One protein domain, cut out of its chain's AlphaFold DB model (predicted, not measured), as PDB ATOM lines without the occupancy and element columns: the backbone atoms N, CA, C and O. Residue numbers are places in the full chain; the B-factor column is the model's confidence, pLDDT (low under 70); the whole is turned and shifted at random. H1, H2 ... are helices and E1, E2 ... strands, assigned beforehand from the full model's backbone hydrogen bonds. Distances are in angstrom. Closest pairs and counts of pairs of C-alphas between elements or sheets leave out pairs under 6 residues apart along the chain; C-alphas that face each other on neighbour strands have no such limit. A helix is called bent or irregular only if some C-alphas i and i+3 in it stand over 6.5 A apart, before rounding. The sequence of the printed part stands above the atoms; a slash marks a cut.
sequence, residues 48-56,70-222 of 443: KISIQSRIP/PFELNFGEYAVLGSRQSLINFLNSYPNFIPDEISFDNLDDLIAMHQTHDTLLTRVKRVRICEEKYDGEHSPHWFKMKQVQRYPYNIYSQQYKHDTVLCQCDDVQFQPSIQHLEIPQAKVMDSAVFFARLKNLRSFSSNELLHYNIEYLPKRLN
ATOM      1  N   LYS A  48     104.706 183.503 178.816       92.69
ATOM      2  CA  LYS A  48     103.439 182.891 179.225       92.69
ATOM      3  C   LYS A  48     102.899 183.639 180.436       92.69
ATOM      4  O   LYS A  48     103.575 183.721 181.462       92.69
ATOM      5  N   ILE A  49     101.677 184.147 180.339       92.75
ATOM      6  CA  ILE A  49     101.020 184.904 181.407       92.75
ATOM      7  C   ILE A  49      99.792 184.138 181.888       92.75
ATOM      8  O   ILE A  49      99.030 183.612 181.080       92.75
ATOM      9  N   SER A  50      99.583 184.086 183.199       90.44
ATOM     10  CA  SER A  50      98.348 183.586 183.804       90.44
ATOM     11  C   SER A  50      97.689 184.715 184.585       90.44
ATOM     12  O   SER A  50      98.348 185.380 185.383       90.44
ATOM     13  N   ILE A  51      96.405 184.947 184.337       88.06
ATOM     14  CA  ILE A  51      95.585 185.856 185.134       88.06
ATOM     15  C   ILE A  51      94.930 185.022 186.227       88.06
ATOM     16  O   ILE A  51      94.215 184.072 185.919       88.06
ATOM     17  N   GLN A  52      95.205 185.359 187.484       77.94
ATOM     18  CA  GLN A  52      94.660 184.651 188.637       77.94
ATOM     19  C   GLN A  52      94.066 185.649 189.608       77.94
ATOM     20  O   GLN A  52      94.786 186.327 190.337       77.94
ATOM     21  N   SER A  53      92.740 185.713 189.628       63.84
ATOM     22  CA  SER A  53      91.961 186.550 190.544       63.84
ATOM     23  C   SER A  53      92.149 186.155 192.018       63.84
ATOM     24  O   SER A  53      91.958 186.973 192.921       63.84
ATOM     25  N   ARG A  54      92.556 184.905 192.273       58.06
ATOM     26  CA  ARG A  54      92.913 184.373 193.591       58.06
ATOM     27  C   ARG A  54      94.283 183.719 193.486       58.06
ATOM     28  O   ARG A  54      94.429 182.740 192.769       58.06
ATOM     29  N   ILE A  55      95.275 184.244 194.200       52.09
ATOM     30  CA  ILE A  55      96.602 183.622 194.284       52.09
ATOM     31  C   ILE A  55      96.440 182.323 195.088       52.09
ATOM     32  O   ILE A  55      96.094 182.404 196.271       52.09
ATOM     33  N   PRO A  56      96.642 181.125 194.511       45.91
ATOM     34  CA  PRO A  56      96.691 179.922 195.321       45.91
ATOM     35  C   PRO A  56      97.943 179.982 196.202       45.91
ATOM     36  O   PRO A  56      99.028 180.348 195.744       45.91
ATOM     37  N   PRO A  70      98.646 167.870 180.613       73.06
ATOM     38  CA  PRO A  70      98.437 169.035 179.749       73.06
ATOM     39  C   PRO A  70      97.422 170.034 180.329       73.06
ATOM     40  O   PRO A  70      97.417 171.209 179.949       73.06
ATOM     41  N   PHE A  71      96.570 169.584 181.255       72.38
ATOM     42  CA  PHE A  71      95.516 170.380 181.875       72.38
ATOM     43  C   PHE A  71      95.949 171.112 183.148       72.38
ATOM     44  O   PHE A  71      95.278 172.062 183.546       72.38
ATOM     45  N   GLU A  72      97.077 170.760 183.760       71.50
ATOM     46  CA  GLU A  72      97.570 171.471 184.941       71.50
ATOM     47  C   GLU A  72      98.469 172.642 184.543       71.50
ATOM     48  O   GLU A  72      99.326 172.536 183.665       71.50
ATOM     49  N   LEU A  73      98.246 173.795 185.178       66.12
ATOM     50  CA  LEU A  73      99.160 174.923 185.069       66.12
ATOM     51  C   LEU A  73     100.396 174.609 185.909       66.12
ATOM     52  O   LEU A  73     100.332 174.570 187.136       66.12
ATOM     53  N   ASN A  74     101.535 174.424 185.251       69.19
ATOM     54  CA  ASN A  74     102.814 174.435 185.939       69.19
ATOM     55  C   ASN A  74     103.140 175.888 186.312       69.19
ATOM     56  O   ASN A  74     103.578 176.655 185.460       69.19
ATOM     57  N   PHE A  75     102.895 176.301 187.558       65.38
ATOM     58  CA  PHE A  75     103.122 177.688 187.998       65.38
ATOM     59  C   PHE A  75     104.570 178.157 187.790       65.38
ATOM     60  O   PHE A  75     104.796 179.345 187.582       65.38
ATOM     61  N   GLY A  76     105.540 177.235 187.760       66.69
ATOM     62  CA  GLY A  76     106.922 177.545 187.383       66.69
ATOM     63  C   GLY A  76     107.066 178.058 185.942       66.69
ATOM     64  O   GLY A  76     108.051 178.715 185.613       66.69
ATOM     65  N   GLU A  77     106.069 177.842 185.082       77.00
ATOM     66  CA  GLU A  77     106.070 178.232 183.670       77.00
ATOM     67  C   GLU A  77     105.266 179.495 183.343       77.00
ATOM     68  O   GLU A  77     105.519 180.080 182.289       77.00
ATOM     69  N   TYR A  78     104.432 180.027 184.247       84.31
ATOM     70  CA  TYR A  78     103.634 181.239 183.987       84.31
ATOM     71  C   TYR A  78     104.009 182.430 184.866       84.31
ATOM     72  O   TYR A  78     104.290 182.297 186.055       84.31
ATOM     73  N   ALA A  79     103.959 183.625 184.277       86.75
ATOM     74  CA  ALA A  79     104.029 184.872 185.018       86.75
ATOM     75  C   ALA A  79     102.618 185.134 185.531       86.75
ATOM     76  O   ALA A  79     101.698 185.353 184.740       86.75
ATOM     77  N   VAL A  80     102.435 185.045 186.845       86.56
ATOM     78  CA  VAL A  80     101.116 185.193 187.459       86.56
ATOM     79  C   VAL A  80     100.829 186.672 187.686       86.56
ATOM     80  O   VAL A  80     101.534 187.347 188.436       86.56
ATOM     81  N   LEU A  81      99.779 187.173 187.040       84.50
ATOM     82  CA  LEU A  81      99.228 188.501 187.273       84.50
ATOM     83  C   LEU A  81      97.937 188.361 188.079       84.50
ATOM     84  O   LEU A  81      97.051 187.592 187.720       84.50
ATOM     85  N   GLY A  82      97.820 189.122 189.168       77.12
ATOM     86  CA  GLY A  82      96.740 188.938 190.147       77.12
ATOM     87  C   GLY A  82      95.337 189.359 189.687       77.12
ATOM     88  O   GLY A  82      94.365 189.126 190.391       77.12
ATOM     89  N   SER A  83      95.197 190.049 188.553       84.19
ATOM     90  CA  SER A  83      93.882 190.430 188.019       84.19
ATOM     91  C   SER A  83      93.960 190.851 186.556       84.19
ATOM     92  O   SER A  83      95.023 191.250 186.069       84.19
ATOM     93  N   ARG A  84      92.808 190.877 185.876       88.31
ATOM     94  CA  ARG A  84      92.667 191.484 184.544       88.31
ATOM     95  C   ARG A  84      93.204 192.914 184.496       88.31
ATOM     96  O   ARG A  84      93.901 193.270 183.554       88.31
ATOM     97  N   GLN A  85      92.938 193.726 185.522       88.06
ATOM     98  CA  GLN A  85      93.450 195.099 185.572       88.06
ATOM     99  C   GLN A  85      94.982 195.138 185.636       88.06
ATOM    100  O   GLN A  85      95.596 196.009 185.025       88.06
ATOM    101  N   SER A  86      95.603 194.178 186.327       89.56
ATOM    102  CA  SER A  86      97.064 194.051 186.379       89.56
ATOM    103  C   SER A  86      97.640 193.722 185.003       89.56
ATOM    104  O   SER A  86      98.626 194.334 184.599       89.56
ATOM    105  N   LEU A  87      96.988 192.824 184.255       89.81
ATOM    106  CA  LEU A  87      97.353 192.540 182.868       89.81
ATOM    107  C   LEU A  87      97.218 193.784 181.984       89.81
ATOM    108  O   LEU A  87      98.150 194.112 181.259       89.81
ATOM    109  N   ILE A  88      96.104 194.510 182.073       88.88
ATOM    110  CA  ILE A  88      95.885 195.733 181.285       88.88
ATOM    111  C   ILE A  88      96.962 196.780 181.594       88.88
ATOM    112  O   ILE A  88      97.578 197.318 180.680       88.88
ATOM    113  N   ASN A  89      97.238 197.040 182.873       90.12
ATOM    114  CA  ASN A  89      98.264 198.002 183.279       90.12
ATOM    115  C   ASN A  89      99.658 197.589 182.782       90.12
ATOM    116  O   ASN A  89     100.421 198.436 182.310       90.12
ATOM    117  N   PHE A  90      99.975 196.294 182.851       90.69
ATOM    118  CA  PHE A  90     101.217 195.740 182.324       90.69
ATOM    119  C   PHE A  90     101.325 195.960 180.811       90.69
ATOM    120  O   PHE A  90     102.294 196.548 180.342       90.69
ATOM    121  N   LEU A  91     100.305 195.580 180.044       86.62
ATOM    122  CA  LEU A  91     100.304 195.721 178.585       86.62
ATOM    123  C   LEU A  91     100.346 197.185 178.136       86.62
ATOM    124  O   LEU A  91     101.052 197.513 177.189       86.62
ATOM    125  N   ASN A  92      99.664 198.081 178.852       87.44
ATOM    126  CA  ASN A  92      99.732 199.521 178.592       87.44
ATOM    127  C   ASN A  92     101.133 200.091 178.850       87.44
ATOM    128  O   ASN A  92     101.546 201.034 178.179       87.44
ATOM    129  N   SER A  93     101.873 199.506 179.796       89.81
ATOM    130  CA  SER A  93     103.270 199.870 180.062       89.81
ATOM    131  C   SER A  93     104.229 199.324 178.994       89.81
ATOM    132  O   SER A  93     105.317 199.870 178.814       89.81
ATOM    133  N   TYR A  94     103.821 198.283 178.255       89.88
ATOM    134  CA  TYR A  94     104.625 197.599 177.236       89.88
ATOM    135  C   TYR A  94     103.813 197.323 175.950       89.88
ATOM    136  O   TYR A  94     103.605 196.166 175.585       89.88
ATOM    137  N   PRO A  95     103.382 198.356 175.201       85.75
ATOM    138  CA  PRO A  95     102.380 198.219 174.129       85.75
ATOM    139  C   PRO A  95     102.826 197.374 172.923       85.75
ATOM    140  O   PRO A  95     101.997 196.875 172.165       85.75
ATOM    141  N   ASN A  96     104.136 197.205 172.730       88.12
ATOM    142  CA  ASN A  96     104.697 196.388 171.650       88.12
ATOM    143  C   ASN A  96     104.919 194.925 172.054       88.12
ATOM    144  O   ASN A  96     105.220 194.098 171.194       88.12
ATOM    145  N   PHE A  97     104.801 194.609 173.344       90.75
ATOM    146  CA  PHE A  97     104.987 193.260 173.849       90.75
ATOM    147  C   PHE A  97     103.740 192.411 173.583       90.75
ATOM    148  O   PHE A  97     102.610 192.848 173.800       90.75
ATOM    149  N   ILE A  98     103.951 191.179 173.124       91.81
ATOM    150  CA  ILE A  98     102.889 190.196 172.922       91.81
ATOM    151  C   ILE A  98     103.349 188.899 173.581       91.81
ATOM    152  O   ILE A  98     104.371 188.352 173.161       91.81
ATOM    153  N   PRO A  99     102.620 188.388 174.581       93.69
ATOM    154  CA  PRO A  99     102.913 187.073 175.122       93.69
ATOM    155  C   PRO A  99     102.580 185.988 174.088       93.69
ATOM    156  O   PRO A  99     101.635 186.105 173.303       93.69
ATOM    157  N   ASP A 100     103.325 184.888 174.123       94.50
ATOM    158  CA  ASP A 100     103.007 183.709 173.318       94.50
ATOM    159  C   ASP A 100     101.757 183.000 173.842       94.50
ATOM    160  O   ASP A 100     101.050 182.340 173.075       94.50
ATOM    161  N   GLU A 101     101.485 183.118 175.141       94.81
ATOM    162  CA  GLU A 101     100.331 182.497 175.767       94.81
ATOM    163  C   GLU A 101      99.721 183.352 176.877       94.81
ATOM    164  O   GLU A 101     100.436 183.871 177.735       94.81
ATOM    165  N   ILE A 102      98.389 183.433 176.890       94.19
ATOM    166  CA  ILE A 102      97.624 183.976 178.015       94.19
ATOM    167  C   ILE A 102      96.653 182.909 178.517       94.19
ATOM    168  O   ILE A 102      95.855 182.363 177.749       94.19
ATOM    169  N   SER A 103      96.718 182.632 179.815       92.88
ATOM    170  CA  SER A 103      95.786 181.772 180.533       92.88
ATOM    171  C   SER A 103      94.822 182.611 181.365       92.88
ATOM    172  O   SER A 103      95.246 183.447 182.164       92.88
ATOM    173  N   PHE A 104      93.532 182.358 181.173       90.81
ATOM    174  CA  PHE A 104      92.428 182.947 181.923       90.81
ATOM    175  C   PHE A 104      91.863 181.912 182.897       90.81
ATOM    176  O   PHE A 104      91.584 180.784 182.483       90.81
ATOM    177  N   ASP A 105      91.693 182.283 184.165       85.06
ATOM    178  CA  ASP A 105      91.096 181.439 185.213       85.06
ATOM    179  C   ASP A 105      89.548 181.447 185.197       85.06
ATOM    180  O   ASP A 105      88.906 180.689 185.922       85.06
ATOM    181  N   ASN A 106      88.937 182.300 184.369       83.81
ATOM    182  CA  ASN A 106      87.491 182.395 184.174       83.81
ATOM    183  C   ASN A 106      87.146 182.966 182.781       83.81
ATOM    184  O   ASN A 106      87.942 183.692 182.174       83.81
ATOM    185  N   LEU A 107      85.953 182.656 182.260       87.00
ATOM    186  CA  LEU A 107      85.518 183.163 180.947       87.00
ATOM    187  C   LEU A 107      85.232 184.667 180.937       87.00
ATOM    188  O   LEU A 107      85.370 185.302 179.889       87.00
ATOM    189  N   ASP A 108      84.830 185.244 182.068       87.81
ATOM    190  CA  ASP A 108      84.441 186.654 182.145       87.81
ATOM    191  C   ASP A 108      85.615 187.592 181.863       87.81
ATOM    192  O   ASP A 108      85.457 188.580 181.142       87.81
ATOM    193  N   ASP A 109      86.815 187.244 182.322       89.56
ATOM    194  CA  ASP A 109      88.027 187.999 182.028       89.56
ATOM    195  C   ASP A 109      88.395 187.935 180.545       89.56
ATOM    196  O   ASP A 109      88.783 188.957 179.973       89.56
ATOM    197  N   LEU A 110      88.213 186.785 179.888       91.94
ATOM    198  CA  LEU A 110      88.417 186.673 178.443       91.94
ATOM    199  C   LEU A 110      87.388 187.505 177.668       91.94
ATOM    200  O   LEU A 110      87.749 188.212 176.728       91.94
ATOM    201  N   ILE A 111      86.114 187.461 178.065       92.44
ATOM    202  CA  ILE A 111      85.046 188.254 177.438       92.44
ATOM    203  C   ILE A 111      85.320 189.755 177.611       92.44
ATOM    204  O   ILE A 111      85.229 190.514 176.645       92.44
ATOM    205  N   ALA A 112      85.710 190.191 178.808       91.19
ATOM    206  CA  ALA A 112      86.047 191.586 179.076       91.19
ATOM    207  C   ALA A 112      87.314 192.036 178.325       91.19
ATOM    208  O   ALA A 112      87.384 193.169 177.837       91.19
ATOM    209  N   MET A 113      88.317 191.160 178.199       91.75
ATOM    210  CA  MET A 113      89.508 191.432 177.390       91.75
ATOM    211  C   MET A 113      89.182 191.497 175.897       91.75
ATOM    212  O   MET A 113      89.704 192.382 175.230       91.75
ATOM    213  N   HIS A 114      88.278 190.663 175.377       93.31
ATOM    214  CA  HIS A 114      87.790 190.781 173.997       93.31
ATOM    215  C   HIS A 114      87.172 192.160 173.739       93.31
ATOM    216  O   HIS A 114      87.503 192.817 172.761       93.31
ATOM    217  N   GLN A 115      86.347 192.659 174.661       91.31
ATOM    218  CA  GLN A 115      85.690 193.964 174.508       91.31
ATOM    219  C   GLN A 115      86.657 195.158 174.517       91.31
ATOM    220  O   GLN A 115      86.327 196.211 173.978       91.31
ATOM    221  N   THR A 116      87.826 195.023 175.149       88.88
ATOM    222  CA  THR A 116      88.737 196.155 175.403       88.88
ATOM    223  C   THR A 116      90.081 196.051 174.679       88.88
ATOM    224  O   THR A 116      90.705 197.075 174.420       88.88
ATOM    225  N   HIS A 117      90.528 194.842 174.335       90.44
ATOM    226  CA  HIS A 117      91.877 194.535 173.844       90.44
ATOM    227  C   HIS A 117      91.869 193.423 172.765       90.44
ATOM    228  O   HIS A 117      92.788 192.604 172.695       90.44
ATOM    229  N   ASP A 118      90.850 193.387 171.898       91.38
ATOM    230  CA  ASP A 118      90.697 192.381 170.827       91.38
ATOM    231  C   ASP A 118      91.923 192.260 169.900       91.38
ATOM    232  O   ASP A 118      92.386 191.165 169.568       91.38
ATOM    233  N   THR A 119      92.506 193.399 169.525       89.00
ATOM    234  CA  THR A 119      93.681 193.473 168.641       89.00
ATOM    235  C   THR A 119      94.929 192.833 169.244       89.00
ATOM    236  O   THR A 119      95.803 192.374 168.513       89.00
ATOM    237  N   LEU A 120      95.030 192.785 170.573       87.81
ATOM    238  CA  LEU A 120      96.093 192.054 171.248       87.81
ATOM    239  C   LEU A 120      95.806 190.554 171.211       87.81
ATOM    240  O   LEU A 120      96.670 189.782 170.802       87.81
ATOM    241  N   LEU A 121      94.602 190.144 171.617       91.00
ATOM    242  CA  LEU A 121      94.229 188.732 171.725       91.00
ATOM    243  C   LEU A 121      94.301 187.994 170.380       91.00
ATOM    244  O   LEU A 121      94.679 186.826 170.349       91.00
ATOM    245  N   THR A 122      94.029 188.677 169.266       91.38
ATOM    246  CA  THR A 122      94.223 188.131 167.906       91.38
ATOM    247  C   THR A 122      95.686 187.854 167.547       91.38
ATOM    248  O   THR A 122      95.953 187.021 166.683       91.38
ATOM    249  N   ARG A 123      96.643 188.530 168.193       91.94
ATOM    250  CA  ARG A 123      98.089 188.361 167.953       91.94
ATOM    251  C   ARG A 123      98.733 187.349 168.900       91.94
ATOM    252  O   ARG A 123      99.821 186.858 168.604       91.94
ATOM    253  N   VAL A 124      98.086 187.046 170.026       93.69
ATOM    254  CA  VAL A 124      98.554 186.035 170.981       93.69
ATOM    255  C   VAL A 124      98.482 184.661 170.319       93.69
ATOM    256  O   VAL A 124      97.438 184.249 169.813       93.69
ATOM    257  N   LYS A 125      99.597 183.922 170.337       93.69
ATOM    258  CA  LYS A 125      99.673 182.623 169.651       93.69
ATOM    259  C   LYS A 125      98.733 181.593 170.263       93.69
ATOM    260  O   LYS A 125      98.287 180.701 169.544       93.69
ATOM    261  N   ARG A 126      98.481 181.661 171.573       94.38
ATOM    262  CA  ARG A 126      97.714 180.665 172.326       94.38
ATOM    263  C   ARG A 126      96.895 181.289 173.452       94.38
ATOM    264  O   ARG A 126      97.431 181.987 174.308       94.38
ATOM    265  N   VAL A 127      95.609 180.964 173.498       94.00
ATOM    266  CA  VAL A 127      94.722 181.296 174.618       94.00
ATOM    267  C   VAL A 127      94.310 180.014 175.337       94.00
ATOM    268  O   VAL A 127      93.845 179.059 174.704       94.00
ATOM    269  N   ARG A 128      94.494 180.003 176.659       93.44
ATOM    270  CA  ARG A 128      94.085 178.921 177.559       93.44
ATOM    271  C   ARG A 128      92.975 179.397 178.484       93.44
ATOM    272  O   ARG A 128      93.050 180.500 179.020       93.44
ATOM    273  N   ILE A 129      91.987 178.541 178.707       90.31
ATOM    274  CA  ILE A 129      90.891 178.782 179.648       90.31
ATOM    275  C   ILE A 129      90.927 177.677 180.705       90.31
ATOM    276  O   ILE A 129      90.898 176.496 180.356       90.31
ATOM    277  N   CYS A 130      91.013 178.063 181.975       86.25
ATOM    278  CA  CYS A 130      91.097 177.176 183.133       86.25
ATOM    279  C   CYS A 130      90.065 177.591 184.180       86.25
ATOM    280  O   CYS A 130      90.395 178.291 185.128       86.25
ATOM    281  N   GLU A 131      88.827 177.148 184.023       80.12
ATOM    282  CA  GLU A 131      87.726 177.570 184.883       80.12
ATOM    283  C   GLU A 131      87.581 176.661 186.104       80.12
ATOM    284  O   GLU A 131      87.353 175.455 185.975       80.12
ATOM    285  N   GLU A 132      87.767 177.225 187.302       65.38
ATOM    286  CA  GLU A 132      87.862 176.431 188.536       65.38
ATOM    287  C   GLU A 132      86.536 176.208 189.264       65.38
ATOM    288  O   GLU A 132      86.331 175.128 189.814       65.38
ATOM    289  N   LYS A 133      85.646 177.205 189.310       64.12
ATOM    290  CA  LYS A 133      84.377 177.130 190.044       64.12
ATOM    291  C   LYS A 133      83.259 177.811 189.280       64.12
ATOM    292  O   LYS A 133      83.403 178.961 188.873       64.12
ATOM    293  N   TYR A 134      82.139 177.107 189.186       53.84
ATOM    294  CA  TYR A 134      80.880 177.659 188.736       53.84
ATOM    295  C   TYR A 134      79.931 177.877 189.916       53.84
ATOM    296  O   TYR A 134      79.554 176.931 190.607       53.84
ATOM    297  N   ASP A 135      79.533 179.130 190.121       50.00
ATOM    298  CA  ASP A 135      78.512 179.521 191.090       50.00
ATOM    299  C   ASP A 135      77.252 179.982 190.325       50.00
ATOM    300  O   ASP A 135      77.077 181.175 190.076       50.00
ATOM    301  N   GLY A 136      76.356 179.066 189.933       46.16
ATOM    302  CA  GLY A 136      74.966 179.457 189.630       46.16
ATOM    303  C   GLY A 136      74.165 178.541 188.705       46.16
ATOM    304  O   GLY A 136      74.485 178.370 187.548       46.16
ATOM    305  N   GLU A 137      73.034 178.003 189.141       38.81
ATOM    306  CA  GLU A 137      72.176 177.153 188.299       38.81
ATOM    307  C   GLU A 137      71.751 177.812 186.959       38.81
ATOM    308  O   GLU A 137      71.258 178.934 186.930       38.81
ATOM    309  N   HIS A 138      71.906 177.059 185.858       50.41
ATOM    310  CA  HIS A 138      71.315 177.243 184.518       50.41
ATOM    311  C   HIS A 138      71.577 178.543 183.711       50.41
ATOM    312  O   HIS A 138      71.193 179.633 184.104       50.41
ATOM    313  N   SER A 139      72.014 178.359 182.446       58.44
ATOM    314  CA  SER A 139      71.843 179.216 181.242       58.44
ATOM    315  C   SER A 139      72.958 180.216 180.834       58.44
ATOM    316  O   SER A 139      73.492 180.045 179.733       58.44
ATOM    317  N   PRO A 140      73.405 181.214 181.626       69.19
ATOM    318  CA  PRO A 140      74.368 182.220 181.151       69.19
ATOM    319  C   PRO A 140      75.738 181.661 180.773       69.19
ATOM    320  O   PRO A 140      76.333 182.098 179.790       69.19
ATOM    321  N   HIS A 141      76.242 180.689 181.533       76.19
ATOM    322  CA  HIS A 141      77.569 180.122 181.303       76.19
ATOM    323  C   HIS A 141      77.678 179.428 179.951       76.19
ATOM    324  O   HIS A 141      78.620 179.635 179.191       76.19
ATOM    325  N   TRP A 142      76.630 178.691 179.600       74.88
ATOM    326  CA  TRP A 142      76.507 178.052 178.304       74.88
ATOM    327  C   TRP A 142      76.597 179.049 177.146       74.88
ATOM    328  O   TRP A 142      77.278 178.808 176.146       74.88
ATOM    329  N   PHE A 143      75.945 180.206 177.292       80.12
ATOM    330  CA  PHE A 143      76.048 181.284 176.315       80.12
ATOM    331  C   PHE A 143      77.451 181.885 176.266       80.12
ATOM    332  O   PHE A 143      77.939 182.125 175.163       80.12
ATOM    333  N   LYS A 144      78.125 182.059 177.412       85.69
ATOM    334  CA  LYS A 144      79.526 182.511 177.473       85.69
ATOM    335  C   LYS A 144      80.456 181.541 176.742       85.69
ATOM    336  O   LYS A 144      81.234 181.977 175.898       85.69
ATOM    337  N   MET A 145      80.318 180.232 176.971       84.75
ATOM    338  CA  MET A 145      81.074 179.208 176.242       84.75
ATOM    339  C   MET A 145      80.822 179.308 174.733       84.75
ATOM    340  O   MET A 145      81.773 179.442 173.964       84.75
ATOM    341  N   LYS A 146      79.549 179.308 174.299       85.00
ATOM    342  CA  LYS A 146      79.169 179.445 172.877       85.00
ATOM    343  C   LYS A 146      79.711 180.733 172.252       85.00
ATOM    344  O   LYS A 146      80.143 180.716 171.102       85.00
ATOM    345  N   GLN A 147      79.677 181.839 172.990       89.44
ATOM    346  CA  GLN A 147      80.199 183.135 172.565       89.44
ATOM    347  C   GLN A 147      81.715 183.073 172.363       89.44
ATOM    348  O   GLN A 147      82.200 183.465 171.304       89.44
ATOM    349  N   VAL A 148      82.447 182.528 173.334       90.56
ATOM    350  CA  VAL A 148      83.913 182.457 173.315       90.56
ATOM    351  C   VAL A 148      84.434 181.592 172.171       90.56
ATOM    352  O   VAL A 148      85.429 181.953 171.547       90.56
ATOM    353  N   GLN A 149      83.730 180.518 171.798       90.19
ATOM    354  CA  GLN A 149      84.126 179.723 170.629       90.19
ATOM    355  C   GLN A 149      84.083 180.514 169.309       90.19
ATOM    356  O   GLN A 149      84.786 180.155 168.365       90.19
ATOM    357  N   ARG A 150      83.289 181.591 169.224       90.19
ATOM    358  CA  ARG A 150      83.180 182.437 168.021       90.19
ATOM    359  C   ARG A 150      84.290 183.478 167.913       90.19
ATOM    360  O   ARG A 150      84.383 184.142 166.882       90.19
ATOM    361  N   TYR A 151      85.098 183.659 168.955       92.00
ATOM    362  CA  TYR A 151      86.175 184.637 168.924       92.00
ATOM    363  C   TYR A 151      87.278 184.220 167.943       92.00
ATOM    364  O   TYR A 151      87.581 183.033 167.838       92.00
ATOM    365  N   PRO A 152      87.926 185.172 167.248       88.31
ATOM    366  CA  PRO A 152      88.955 184.883 166.245       88.31
ATOM    367  C   PRO A 152      90.306 184.459 166.852       88.31
ATOM    368  O   PRO A 152      91.327 184.459 166.168       88.31
ATOM    369  N   TYR A 153      90.339 184.139 168.146       90.75
ATOM    370  CA  TYR A 153      91.553 183.809 168.886       90.75
ATOM    371  C   TYR A 153      91.893 182.338 168.754       90.75
ATOM    372  O   TYR A 153      91.002 181.503 168.632       90.75
ATOM    373  N   ASN A 154      93.177 182.007 168.874       90.00
ATOM    374  CA  ASN A 154      93.601 180.617 168.923       90.00
ATOM    375  C   ASN A 154      93.388 180.027 170.323       90.00
ATOM    376  O   ASN A 154      94.320 179.952 171.133       90.00
ATOM    377  N   ILE A 155      92.158 179.600 170.608       91.19
ATOM    378  CA  ILE A 155      91.871 178.822 171.810       91.19
ATOM    379  C   ILE A 155      92.435 177.418 171.591       91.19
ATOM    380  O   ILE A 155      91.920 176.639 170.788       91.19
ATOM    381  N   TYR A 156      93.516 177.098 172.300       92.75
ATOM    382  CA  TYR A 156      94.210 175.817 172.141       92.75
ATOM    383  C   TYR A 156      93.923 174.840 173.291       92.75
ATOM    384  O   TYR A 156      94.054 173.627 173.109       92.75
ATOM    385  N   SER A 157      93.530 175.353 174.462       91.00
ATOM    386  CA  SER A 157      93.235 174.558 175.654       91.00
ATOM    387  C   SER A 157      92.045 175.126 176.424       91.00
ATOM    388  O   SER A 157      91.978 176.333 176.665       91.00
ATOM    389  N   GLN A 158      91.121 174.247 176.811       88.69
ATOM    390  CA  GLN A 158      89.995 174.570 177.685       88.69
ATOM    391  C   GLN A 158      89.828 173.497 178.760       88.69
ATOM    392  O   GLN A 158      89.833 172.301 178.459       88.69
ATOM    393  N   GLN A 159      89.669 173.935 180.001       86.69
ATOM    394  CA  GLN A 159      89.473 173.092 181.169       86.69
ATOM    395  C   GLN A 159      88.352 173.670 182.030       86.69
ATOM    396  O   GLN A 159      88.416 174.838 182.409       86.69
ATOM    397  N   TYR A 160      87.386 172.826 182.385       81.00
ATOM    398  CA  TYR A 160      86.250 173.178 183.239       81.00
ATOM    399  C   TYR A 160      86.269 172.268 184.473       81.00
ATOM    400  O   TYR A 160      85.890 171.110 184.379       81.00
ATOM    401  N   LYS A 161      86.789 172.711 185.623       70.62
ATOM    402  CA  LYS A 161      87.105 171.797 186.741       70.62
ATOM    403  C   LYS A 161      85.886 171.379 187.567       70.62
ATOM    404  O   LYS A 161      85.874 170.251 188.066       70.62
ATOM    405  N   HIS A 162      84.891 172.244 187.756       65.69
ATOM    406  CA  HIS A 162      83.735 171.989 188.626       65.69
ATOM    407  C   HIS A 162      82.453 172.478 187.968       65.69
ATOM    408  O   HIS A 162      82.267 173.684 187.855       65.69
ATOM    409  N   ASP A 163      81.560 171.559 187.598       56.12
ATOM    410  CA  ASP A 163      80.221 171.965 187.194       56.12
ATOM    411  C   ASP A 163      79.180 170.867 187.387       56.12
ATOM    412  O   ASP A 163      79.150 169.912 186.630       56.12
ATOM    413  N   THR A 164      78.324 171.008 188.400       48.03
ATOM    414  CA  THR A 164      77.288 170.053 188.854       48.03
ATOM    415  C   THR A 164      76.121 169.835 187.883       48.03
ATOM    416  O   THR A 164      75.126 169.206 188.247       48.03
ATOM    417  N   VAL A 165      76.198 170.347 186.652       50.69
ATOM    418  CA  VAL A 165      75.118 170.246 185.668       50.69
ATOM    419  C   VAL A 165      75.633 169.564 184.406       50.69
ATOM    420  O   VAL A 165      76.503 170.083 183.714       50.69
ATOM    421  N   LEU A 166      75.038 168.409 184.093       52.84
ATOM    422  CA  LEU A 166      75.189 167.701 182.821       52.84
ATOM    423  C   LEU A 166      74.829 168.625 181.648       52.84
ATOM    424  O   LEU A 166      73.670 168.711 181.242       52.84
ATOM    425  N   CYS A 167      75.819 169.319 181.092       60.97
ATOM    426  CA  CYS A 167      75.655 170.088 179.861       60.97
ATOM    427  C   CYS A 167      75.782 169.152 178.649       60.97
ATOM    428  O   CYS A 167      76.728 168.363 178.558       60.97
ATOM    429  N   GLN A 168      74.842 169.248 177.705       69.56
ATOM    430  CA  GLN A 168      74.931 168.565 176.411       69.56
ATOM    431  C   GLN A 168      75.921 169.311 175.510       69.56
ATOM    432  O   GLN A 168      75.610 170.390 175.010       69.56
ATOM    433  N   CYS A 169      77.116 168.754 175.311       72.12
ATOM    434  CA  CYS A 169      78.224 169.428 174.624       72.12
ATOM    435  C   CYS A 169      78.035 169.621 173.113       72.12
ATOM    436  O   CYS A 169      78.699 170.480 172.535       72.12
ATOM    437  N   ASP A 170      77.144 168.866 172.470       71.56
ATOM    438  CA  ASP A 170      76.998 168.849 171.002       71.56
ATOM    439  C   ASP A 170      76.575 170.204 170.412       71.56
ATOM    440  O   ASP A 170      76.855 170.533 169.255       71.56
ATOM    441  N   ASP A 171      75.943 171.019 171.246       73.56
ATOM    442  CA  ASP A 171      75.471 172.359 170.942       73.56
ATOM    443  C   ASP A 171      76.598 173.416 170.956       73.56
ATOM    444  O   ASP A 171      76.434 174.505 170.393       73.56
ATOM    445  N   VAL A 172      77.739 173.136 171.601       80.56
ATOM    446  CA  VAL A 172      78.921 174.010 171.586       80.56
ATOM    447  C   VAL A 172      79.816 173.617 170.422       80.56
ATOM    448  O   VAL A 172      80.392 172.533 170.357       80.56
ATOM    449  N   GLN A 173      79.982 174.551 169.492       86.38
ATOM    450  CA  GLN A 173      80.907 174.401 168.377       86.38
ATOM    451  C   GLN A 173      82.316 174.784 168.818       86.38
ATOM    452  O   GLN A 173      82.778 175.888 168.547       86.38
ATOM    453  N   PHE A 174      82.976 173.874 169.528       88.88
ATOM    454  CA  PHE A 174      84.377 174.025 169.907       88.88
ATOM    455  C   PHE A 174      85.264 174.329 168.691       88.88
ATOM    456  O   PHE A 174      85.078 173.758 167.611       88.88
ATOM    457  N   GLN A 175      86.237 175.223 168.870       89.94
ATOM    458  CA  GLN A 175      87.134 175.605 167.782       89.94
ATOM    459  C   GLN A 175      87.966 174.408 167.281       89.94
ATOM    460  O   GLN A 175      88.541 173.674 168.090       89.94
ATOM    461  N   PRO A 176      88.136 174.231 165.955       89.00
ATOM    462  CA  PRO A 176      88.937 173.135 165.396       89.00
ATOM    463  C   PRO A 176      90.426 173.164 165.781       89.00
ATOM    464  O   PRO A 176      91.136 172.175 165.584       89.00
ATOM    465  N   SER A 177      90.924 174.301 166.270       89.50
ATOM    466  CA  SER A 177      92.298 174.498 166.742       89.50
ATOM    467  C   SER A 177      92.563 173.918 168.133       89.50
ATOM    468  O   SER A 177      93.735 173.760 168.485       89.50
ATOM    469  N   ILE A 178      91.522 173.573 168.904       93.50
ATOM    470  CA  ILE A 178      91.672 173.036 170.261       93.50
ATOM    471  C   ILE A 178      92.497 171.744 170.234       93.50
ATOM    472  O   ILE A 178      92.227 170.809 169.476       93.50
ATOM    473  N   GLN A 179      93.511 171.702 171.096       95.00
ATOM    474  CA  GLN A 179      94.403 170.559 171.285       95.00
ATOM    475  C   GLN A 179      94.173 169.867 172.627       95.00
ATOM    476  O   GLN A 179      94.409 168.664 172.728       95.00
ATOM    477  N   HIS A 180      93.689 170.590 173.636       94.44
ATOM    478  CA  HIS A 180      93.456 170.050 174.972       94.44
ATOM    479  C   HIS A 180      92.060 170.442 175.455       94.44
ATOM    480  O   HIS A 180      91.758 171.630 175.556       94.44
ATOM    481  N   LEU A 181      91.218 169.456 175.761       92.38
ATOM    482  CA  LEU A 181      89.864 169.688 176.267       92.38
ATOM    483  C   LEU A 181      89.572 168.826 177.505       92.38
ATOM    484  O   LEU A 181      89.618 167.600 177.423       92.38
ATOM    485  N   GLU A 182      89.257 169.461 178.632       88.88
ATOM    486  CA  GLU A 182      88.767 168.807 179.854       88.88
ATOM    487  C   GLU A 182      87.343 169.284 180.145       88.88
ATOM    488  O   GLU A 182      87.130 170.452 180.467       88.88
ATOM    489  N   ILE A 183      86.380 168.367 180.022       85.06
ATOM    490  CA  ILE A 183      84.939 168.586 180.223       85.06
ATOM    491  C   ILE A 183      84.371 167.503 181.161       85.06
ATOM    492  O   ILE A 183      83.687 166.579 180.717       85.06
ATOM    493  N   PRO A 184      84.666 167.571 182.471       76.75
ATOM    494  CA  PRO A 184      84.377 166.515 183.428       76.75
ATOM    495  C   PRO A 184      82.918 166.095 183.455       76.75
ATOM    496  O   PRO A 184      82.627 164.920 183.295       76.75
ATOM    497  N   GLN A 185      82.000 167.044 183.608       73.62
ATOM    498  CA  GLN A 185      80.582 166.760 183.839       73.62
ATOM    499  C   GLN A 185      79.716 167.019 182.602       73.62
ATOM    500  O   GLN A 185      78.524 167.279 182.718       73.62
ATOM    501  N   ALA A 186      80.294 166.949 181.402       75.19
ATOM    502  CA  ALA A 186      79.539 167.118 180.171       75.19
ATOM    503  C   ALA A 186      79.224 165.781 179.502       75.19
ATOM    504  O   ALA A 186      80.073 164.891 179.421       75.19
ATOM    505  N   LYS A 187      78.012 165.682 178.948       76.56
ATOM    506  CA  LYS A 187      77.605 164.547 178.122       76.56
ATOM    507  C   LYS A 187      77.710 164.919 176.649       76.56
ATOM    508  O   LYS A 187      77.227 165.967 176.224       76.56
ATOM    509  N   VAL A 188      78.326 164.034 175.878       82.75
ATOM    510  CA  VAL A 188      78.379 164.105 174.416       82.75
ATOM    511  C   VAL A 188      77.392 163.064 173.900       82.75
ATOM    512  O   VAL A 188      77.590 161.872 174.139       82.75
ATOM    513  N   MET A 189      76.299 163.504 173.277       83.38
ATOM    514  CA  MET A 189      75.249 162.614 172.773       83.38
ATOM    515  C   MET A 189      75.660 161.984 171.444       83.38
ATOM    516  O   MET A 189      75.444 160.789 171.250       83.38
ATOM    517  N   ASP A 190      76.289 162.763 170.558       87.69
ATOM    518  CA  ASP A 190      76.807 162.290 169.273       87.69
ATOM    519  C   ASP A 190      78.334 162.419 169.238       87.69
ATOM    520  O   ASP A 190      78.916 163.370 168.707       87.69
ATOM    521  N   SER A 191      79.000 161.426 169.829       88.44
ATOM    522  CA  SER A 191      80.465 161.382 169.896       88.44
ATOM    523  C   SER A 191      81.122 161.360 168.512       88.44
ATOM    524  O   SER A 191      82.187 161.956 168.344       88.44
ATOM    525  N   ALA A 192      80.482 160.767 167.500       89.94
ATOM    526  CA  ALA A 192      81.002 160.751 166.136       89.94
ATOM    527  C   ALA A 192      81.066 162.169 165.551       89.94
ATOM    528  O   ALA A 192      82.121 162.597 165.070       89.94
ATOM    529  N   VAL A 193      79.970 162.930 165.634       89.62
ATOM    530  CA  VAL A 193      79.917 164.315 165.137       89.62
ATOM    531  C   VAL A 193      80.810 165.236 165.961       89.62
ATOM    532  O   VAL A 193      81.519 166.077 165.392       89.62
ATOM    533  N   PHE A 194      80.808 165.073 167.282       90.38
ATOM    534  CA  PHE A 194      81.615 165.871 168.199       90.38
ATOM    535  C   PHE A 194      83.114 165.748 167.891       90.38
ATOM    536  O   PHE A 194      83.781 166.747 167.594       90.38
ATOM    537  N   PHE A 195      83.650 164.525 167.869       91.25
ATOM    538  CA  PHE A 195      85.080 164.309 167.644       91.25
ATOM    539  C   PHE A 195      85.504 164.504 166.182       91.25
ATOM    540  O   PHE A 195      86.644 164.908 165.935       91.25
ATOM    541  N   ALA A 196      84.602 164.335 165.205       90.38
ATOM    542  CA  ALA A 196      84.897 164.631 163.799       90.38
ATOM    543  C   ALA A 196      85.312 166.095 163.564       90.38
ATOM    544  O   ALA A 196      86.054 166.384 162.616       90.38
ATOM    545  N   ARG A 197      84.865 167.020 164.424       89.38
ATOM    546  CA  ARG A 197      85.231 168.447 164.382       89.38
ATOM    547  C   ARG A 197      86.553 168.741 165.096       89.38
ATOM    548  O   ARG A 197      87.258 169.673 164.718       89.38
ATOM    549  N   LEU A 198      86.938 167.908 166.061       92.38
ATOM    550  CA  LEU A 198      88.103 168.091 166.931       92.38
ATOM    551  C   LEU A 198      89.322 167.283 166.460       92.38
ATOM    552  O   LEU A 198      89.999 166.607 167.232       92.38
ATOM    553  N   LYS A 199      89.648 167.371 165.165       90.56
ATOM    554  CA  LYS A 199      90.722 166.568 164.539       90.56
ATOM    555  C   LYS A 199      92.123 166.846 165.099       90.56
ATOM    556  O   LYS A 199      93.021 166.019 164.935       90.56
ATOM    557  N   ASN A 200      92.325 168.009 165.719       93.12
ATOM    558  CA  ASN A 200      93.598 168.423 166.307       93.12
ATOM    559  C   ASN A 200      93.743 168.068 167.788       93.12
ATOM    560  O   ASN A 200      94.810 168.322 168.348       93.12
ATOM    561  N   LEU A 201      92.719 167.467 168.400       94.62
ATOM    562  CA  LEU A 201      92.727 167.127 169.813       94.62
ATOM    563  C   LEU A 201      93.836 166.111 170.118       94.62
ATOM    564  O   LEU A 201      93.928 165.050 169.496       94.62
ATOM    565  N   ARG A 202      94.689 166.468 171.077       95.25
ATOM    566  CA  ARG A 202      95.829 165.687 171.576       95.25
ATOM    567  C   ARG A 202      95.603 165.187 172.993       95.25
ATOM    568  O   ARG A 202      96.175 164.164 173.366       95.25
ATOM    569  N   SER A 203      94.773 165.888 173.759       94.56
ATOM    570  CA  SER A 203      94.465 165.542 175.141       94.56
ATOM    571  C   SER A 203      92.986 165.720 175.416       94.56
ATOM    572  O   SER A 203      92.418 166.760 175.077       94.56
ATOM    573  N   PHE A 204      92.379 164.723 176.050       92.69
ATOM    574  CA  PHE A 204      90.959 164.752 176.366       92.69
ATOM    575  C   PHE A 204      90.685 164.199 177.763       92.69
ATOM    576  O   PHE A 204      91.272 163.191 178.164       92.69
ATOM    577  N   SER A 205      89.797 164.861 178.499       89.50
ATOM    578  CA  SER A 205      89.354 164.425 179.820       89.50
ATOM    579  C   SER A 205      87.849 164.604 179.985       89.50
ATOM    580  O   SER A 205      87.303 165.653 179.641       89.50
ATOM    581  N   SER A 206      87.179 163.567 180.487       86.38
ATOM    582  CA  SER A 206      85.732 163.543 180.720       86.38
ATOM    583  C   SER A 206      85.369 162.412 181.689       86.38
ATOM    584  O   SER A 206      86.070 161.396 181.743       86.38
ATOM    585  N   ASN A 207      84.259 162.556 182.421       79.94
ATOM    586  CA  ASN A 207      83.640 161.437 183.139       79.94
ATOM    587  C   ASN A 207      83.097 160.387 182.158       79.94
ATOM    588  O   ASN A 207      83.236 159.193 182.370       79.94
ATOM    589  N   GLU A 208      82.516 160.822 181.045       78.31
ATOM    590  CA  GLU A 208      81.778 159.961 180.118       78.31
ATOM    591  C   GLU A 208      82.685 159.219 179.124       78.31
ATOM    592  O   GLU A 208      82.189 158.560 178.214       78.31
ATOM    593  N   LEU A 209      84.013 159.306 179.280       81.00
ATOM    594  CA  LEU A 209      84.959 158.758 178.308       81.00
ATOM    595  C   LEU A 209      84.717 157.271 178.016       81.00
ATOM    596  O   LEU A 209      84.793 156.855 176.863       81.00
ATOM    597  N   LEU A 210      84.415 156.488 179.054       75.81
ATOM    598  CA  LEU A 210      84.187 155.045 178.941       75.81
ATOM    599  C   LEU A 210      82.969 154.696 178.075       75.81
ATOM    600  O   LEU A 210      82.895 153.585 177.553       75.81
ATOM    601  N   HIS A 211      82.031 155.630 177.904       78.56
ATOM    602  CA  HIS A 211      80.828 155.445 177.095       78.56
ATOM    603  C   HIS A 211      81.044 155.768 175.610       78.56
ATOM    604  O   HIS A 211      80.142 155.544 174.800       78.56
ATOM    605  N   TYR A 212      82.205 156.304 175.224       82.12
ATOM    606  CA  TYR A 212      82.480 156.658 173.835       82.12
ATOM    607  C   TYR A 212      83.077 155.489 173.059       82.12
ATOM    608  O   TYR A 212      83.967 154.789 173.536       82.12
ATOM    609  N   ASN A 213      82.632 155.324 171.812       83.94
ATOM    610  CA  ASN A 213      83.283 154.395 170.901       83.94
ATOM    611  C   ASN A 213      84.668 154.942 170.519       83.94
ATOM    612  O   ASN A 213      84.810 156.074 170.047       83.94
ATOM    613  N   ILE A 214      85.684 154.107 170.702       84.12
ATOM    614  CA  ILE A 214      87.097 154.395 170.447       84.12
ATOM    615  C   ILE A 214      87.343 154.808 169.000       84.12
ATOM    616  O   ILE A 214      88.197 155.656 168.747       84.12
ATOM    617  N   GLU A 215      86.574 154.263 168.055       87.06
ATOM    618  CA  GLU A 215      86.683 154.590 166.628       87.06
ATOM    619  C   GLU A 215      86.397 156.066 166.329       87.06
ATOM    620  O   GLU A 215      86.896 156.610 165.341       87.06
ATOM    621  N   TYR A 216      85.614 156.727 167.187       89.62
ATOM    622  CA  TYR A 216      85.292 158.143 167.046       89.62
ATOM    623  C   TYR A 216      86.349 159.048 167.674       89.62
ATOM    624  O   TYR A 216      86.423 160.223 167.320       89.62
ATOM    625  N   LEU A 217      87.192 158.529 168.571       88.88
ATOM    626  CA  LEU A 217      88.205 159.341 169.234       88.88
ATOM    627  C   LEU A 217      89.252 159.861 168.227       88.88
ATOM    628  O   LEU A 217      89.665 159.143 167.309       88.88
ATOM    629  N   PRO A 218      89.736 161.109 168.382       90.62
ATOM    630  CA  PRO A 218      90.669 161.700 167.430       90.62
ATOM    631  C   PRO A 218      91.969 160.899 167.274       90.62
ATOM    632  O   PRO A 218      92.622 160.506 168.241       90.62
ATOM    633  N   LYS A 219      92.424 160.735 166.026       89.56
ATOM    634  CA  LYS A 219      93.659 159.991 165.695       89.56
ATOM    635  C   LYS A 219      94.941 160.591 166.287       89.56
ATOM    636  O   LYS A 219      95.958 159.913 166.348       89.56
ATOM    637  N   ARG A 220      94.913 161.870 166.675       92.75
ATOM    638  CA  ARG A 220      96.042 162.595 167.287       92.75
ATOM    639  C   ARG A 220      96.040 162.542 168.817       92.75
ATOM    640  O   ARG A 220      96.955 163.094 169.427       92.75
ATOM    641  N   LEU A 221      95.033 161.909 169.420       92.25
ATOM    642  CA  LEU A 221      94.885 161.811 170.864       92.25
ATOM    643  C   LEU A 221      96.042 160.996 171.456       92.25
ATOM    644  O   LEU A 221      96.232 159.841 171.101       92.25
ATOM    645  N   ASN A 222      96.819 161.608 172.342       93.12
ATOM    646  CA  ASN A 222      97.987 161.000 172.981       93.12
ATOM    647  C   ASN A 222      97.797 160.855 174.499       93.12
ATOM    648  O   ASN A 222      98.318 159.919 175.102       93.12
TER     649      ASN A 222
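AT A GLANCE: This is residues 48 to 56 and 70 to 222 of the 443 residues of the protein "F-box domain-containing protein" of Spathaspora passalidarum (strain NRRL Y-27907 / 11-Y1) (UniProt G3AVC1). One curving, twisted wall of seven parallel strands, E2 E1 E3 E4 E5 E6 E7, has H1 and H2 over one face near its E2 end, while H3 and H4 lie farther out past the same face toward the E7 end. From E3 onward the chain is wound in turns set side by side, each turn adding one strand, and the other face has no named helix. The printed part has 162 residues with five named helices and seven named strands, in the order E1 E2 H1 E3 H2 E4 H3 E5 E6 H4 E7 H5. The class is mixed, helices and strands, with under half of the residues in named elements. The whole is compact, with a radius of gyration of the C-alphas of 15.9 A and spans of 50 by 34 by 29 A.

HOW THE PARTS SIT: The sheet runs, strand beside strand, E2 (residues 79 to 81), E1 (48 to 51), E3 (101 to 104), E4 (126 to 131), E5 (155 to 160), E6 (180 to 182) and E7 (203 to 206), with E2 and E7 as edge strands. From edge to edge the strands' lines turn by 46 degrees and the way across the sheet turns by 79 degrees. E4 and E5 are parallel at 7 degrees, with N 131 and O 159 within hydrogen-bond range at 2.8 A. E3 and E4 stand at 20 degrees, with N 104 and O 128 2.9 A apart. E2 and E1 stand at 24 degrees, with N 81 and O 50 2.8 A apart. E6 and E7 stand at 10 degrees, with N 205 and O 181 2.9 A apart. H1 (residues 84 to 93) and H2 (residues 107 to 121) lie on the same face, making two layers with the sheet. H2 is on the sheet at a height of 11.0 A, over E3 and along it at 11 degrees on the local plane. H1 has a height of 10.5 A and lies over E1 and, only just, over E2, on which 3 of its C-alphas fall. H1 and H2 are close but not clearly touching; their closest C-alphas, those of Arg 84 and Asp 109, are 6.3 A apart. H3 (residues 140 to 149) is not on the sheet; it touches H2, residues 107 to 111 alone, at a shallow tilt of 26 degrees, the same way, the closest C-alphas being those of Leu 107 and Lys 144, 7.0 A. H4 (residues 191 to 197) and H5 (residues 207 to 211) are not on the sheet and touch no helix. E3, H2, E4, then E4, H3, E5, and E6, H4, E7 are strand-helix-strand units, two parallel neighbour strands with a helix between, each with a right-handed crossover; E2, H1, E3 is a split one, with E1 between its strands, also right-handed. In H1 and H3 every O i to N i+4 pair is within hydrogen-bond range; the counts are 8 of 11 in H2, 2 of 3 in H4 and 0 of 1 in H5, where 1 of 2 O i to N i+3 pairs is.

IN THESE COORDINATES: E1 begins at C-alpha 48, (103.439, 182.891, 179.225). E4 is 16.3 A long and E5 13.9 A; E1, E3 and E7 measure 10.3, 10.0 and 10.6 A, E2 6.4 A and E6 6.9 A. H3 is 14.6 A long, H1 14.2 A, H2 13.9 A, H4 10.2 A and H5 9.0 A. H2 is irregular, with C-alphas 116 and 119 8.8 A apart, and so is H5, with C-alphas 207 and 210 7.7 A apart. H5 ends at C-alpha 211, (80.828, 155.445, 177.095).

THE WHOLE: The C-alphas farthest apart, those of Ser 93 and Asn 213, are 50.5 A apart. Residues 57 to 69 are not printed, and C-alphas 56 and 70 are 19.1 A apart across the cut. The one long link, E5 to E6, has 19 residues; in it residues 167 to 168 pair in parallel with residues 186 to 187. Mean pLDDT of the printed part is 83.0, and residues 53 to 56, 73 to 76, 132 to 140 and 162 to 168 are under 70.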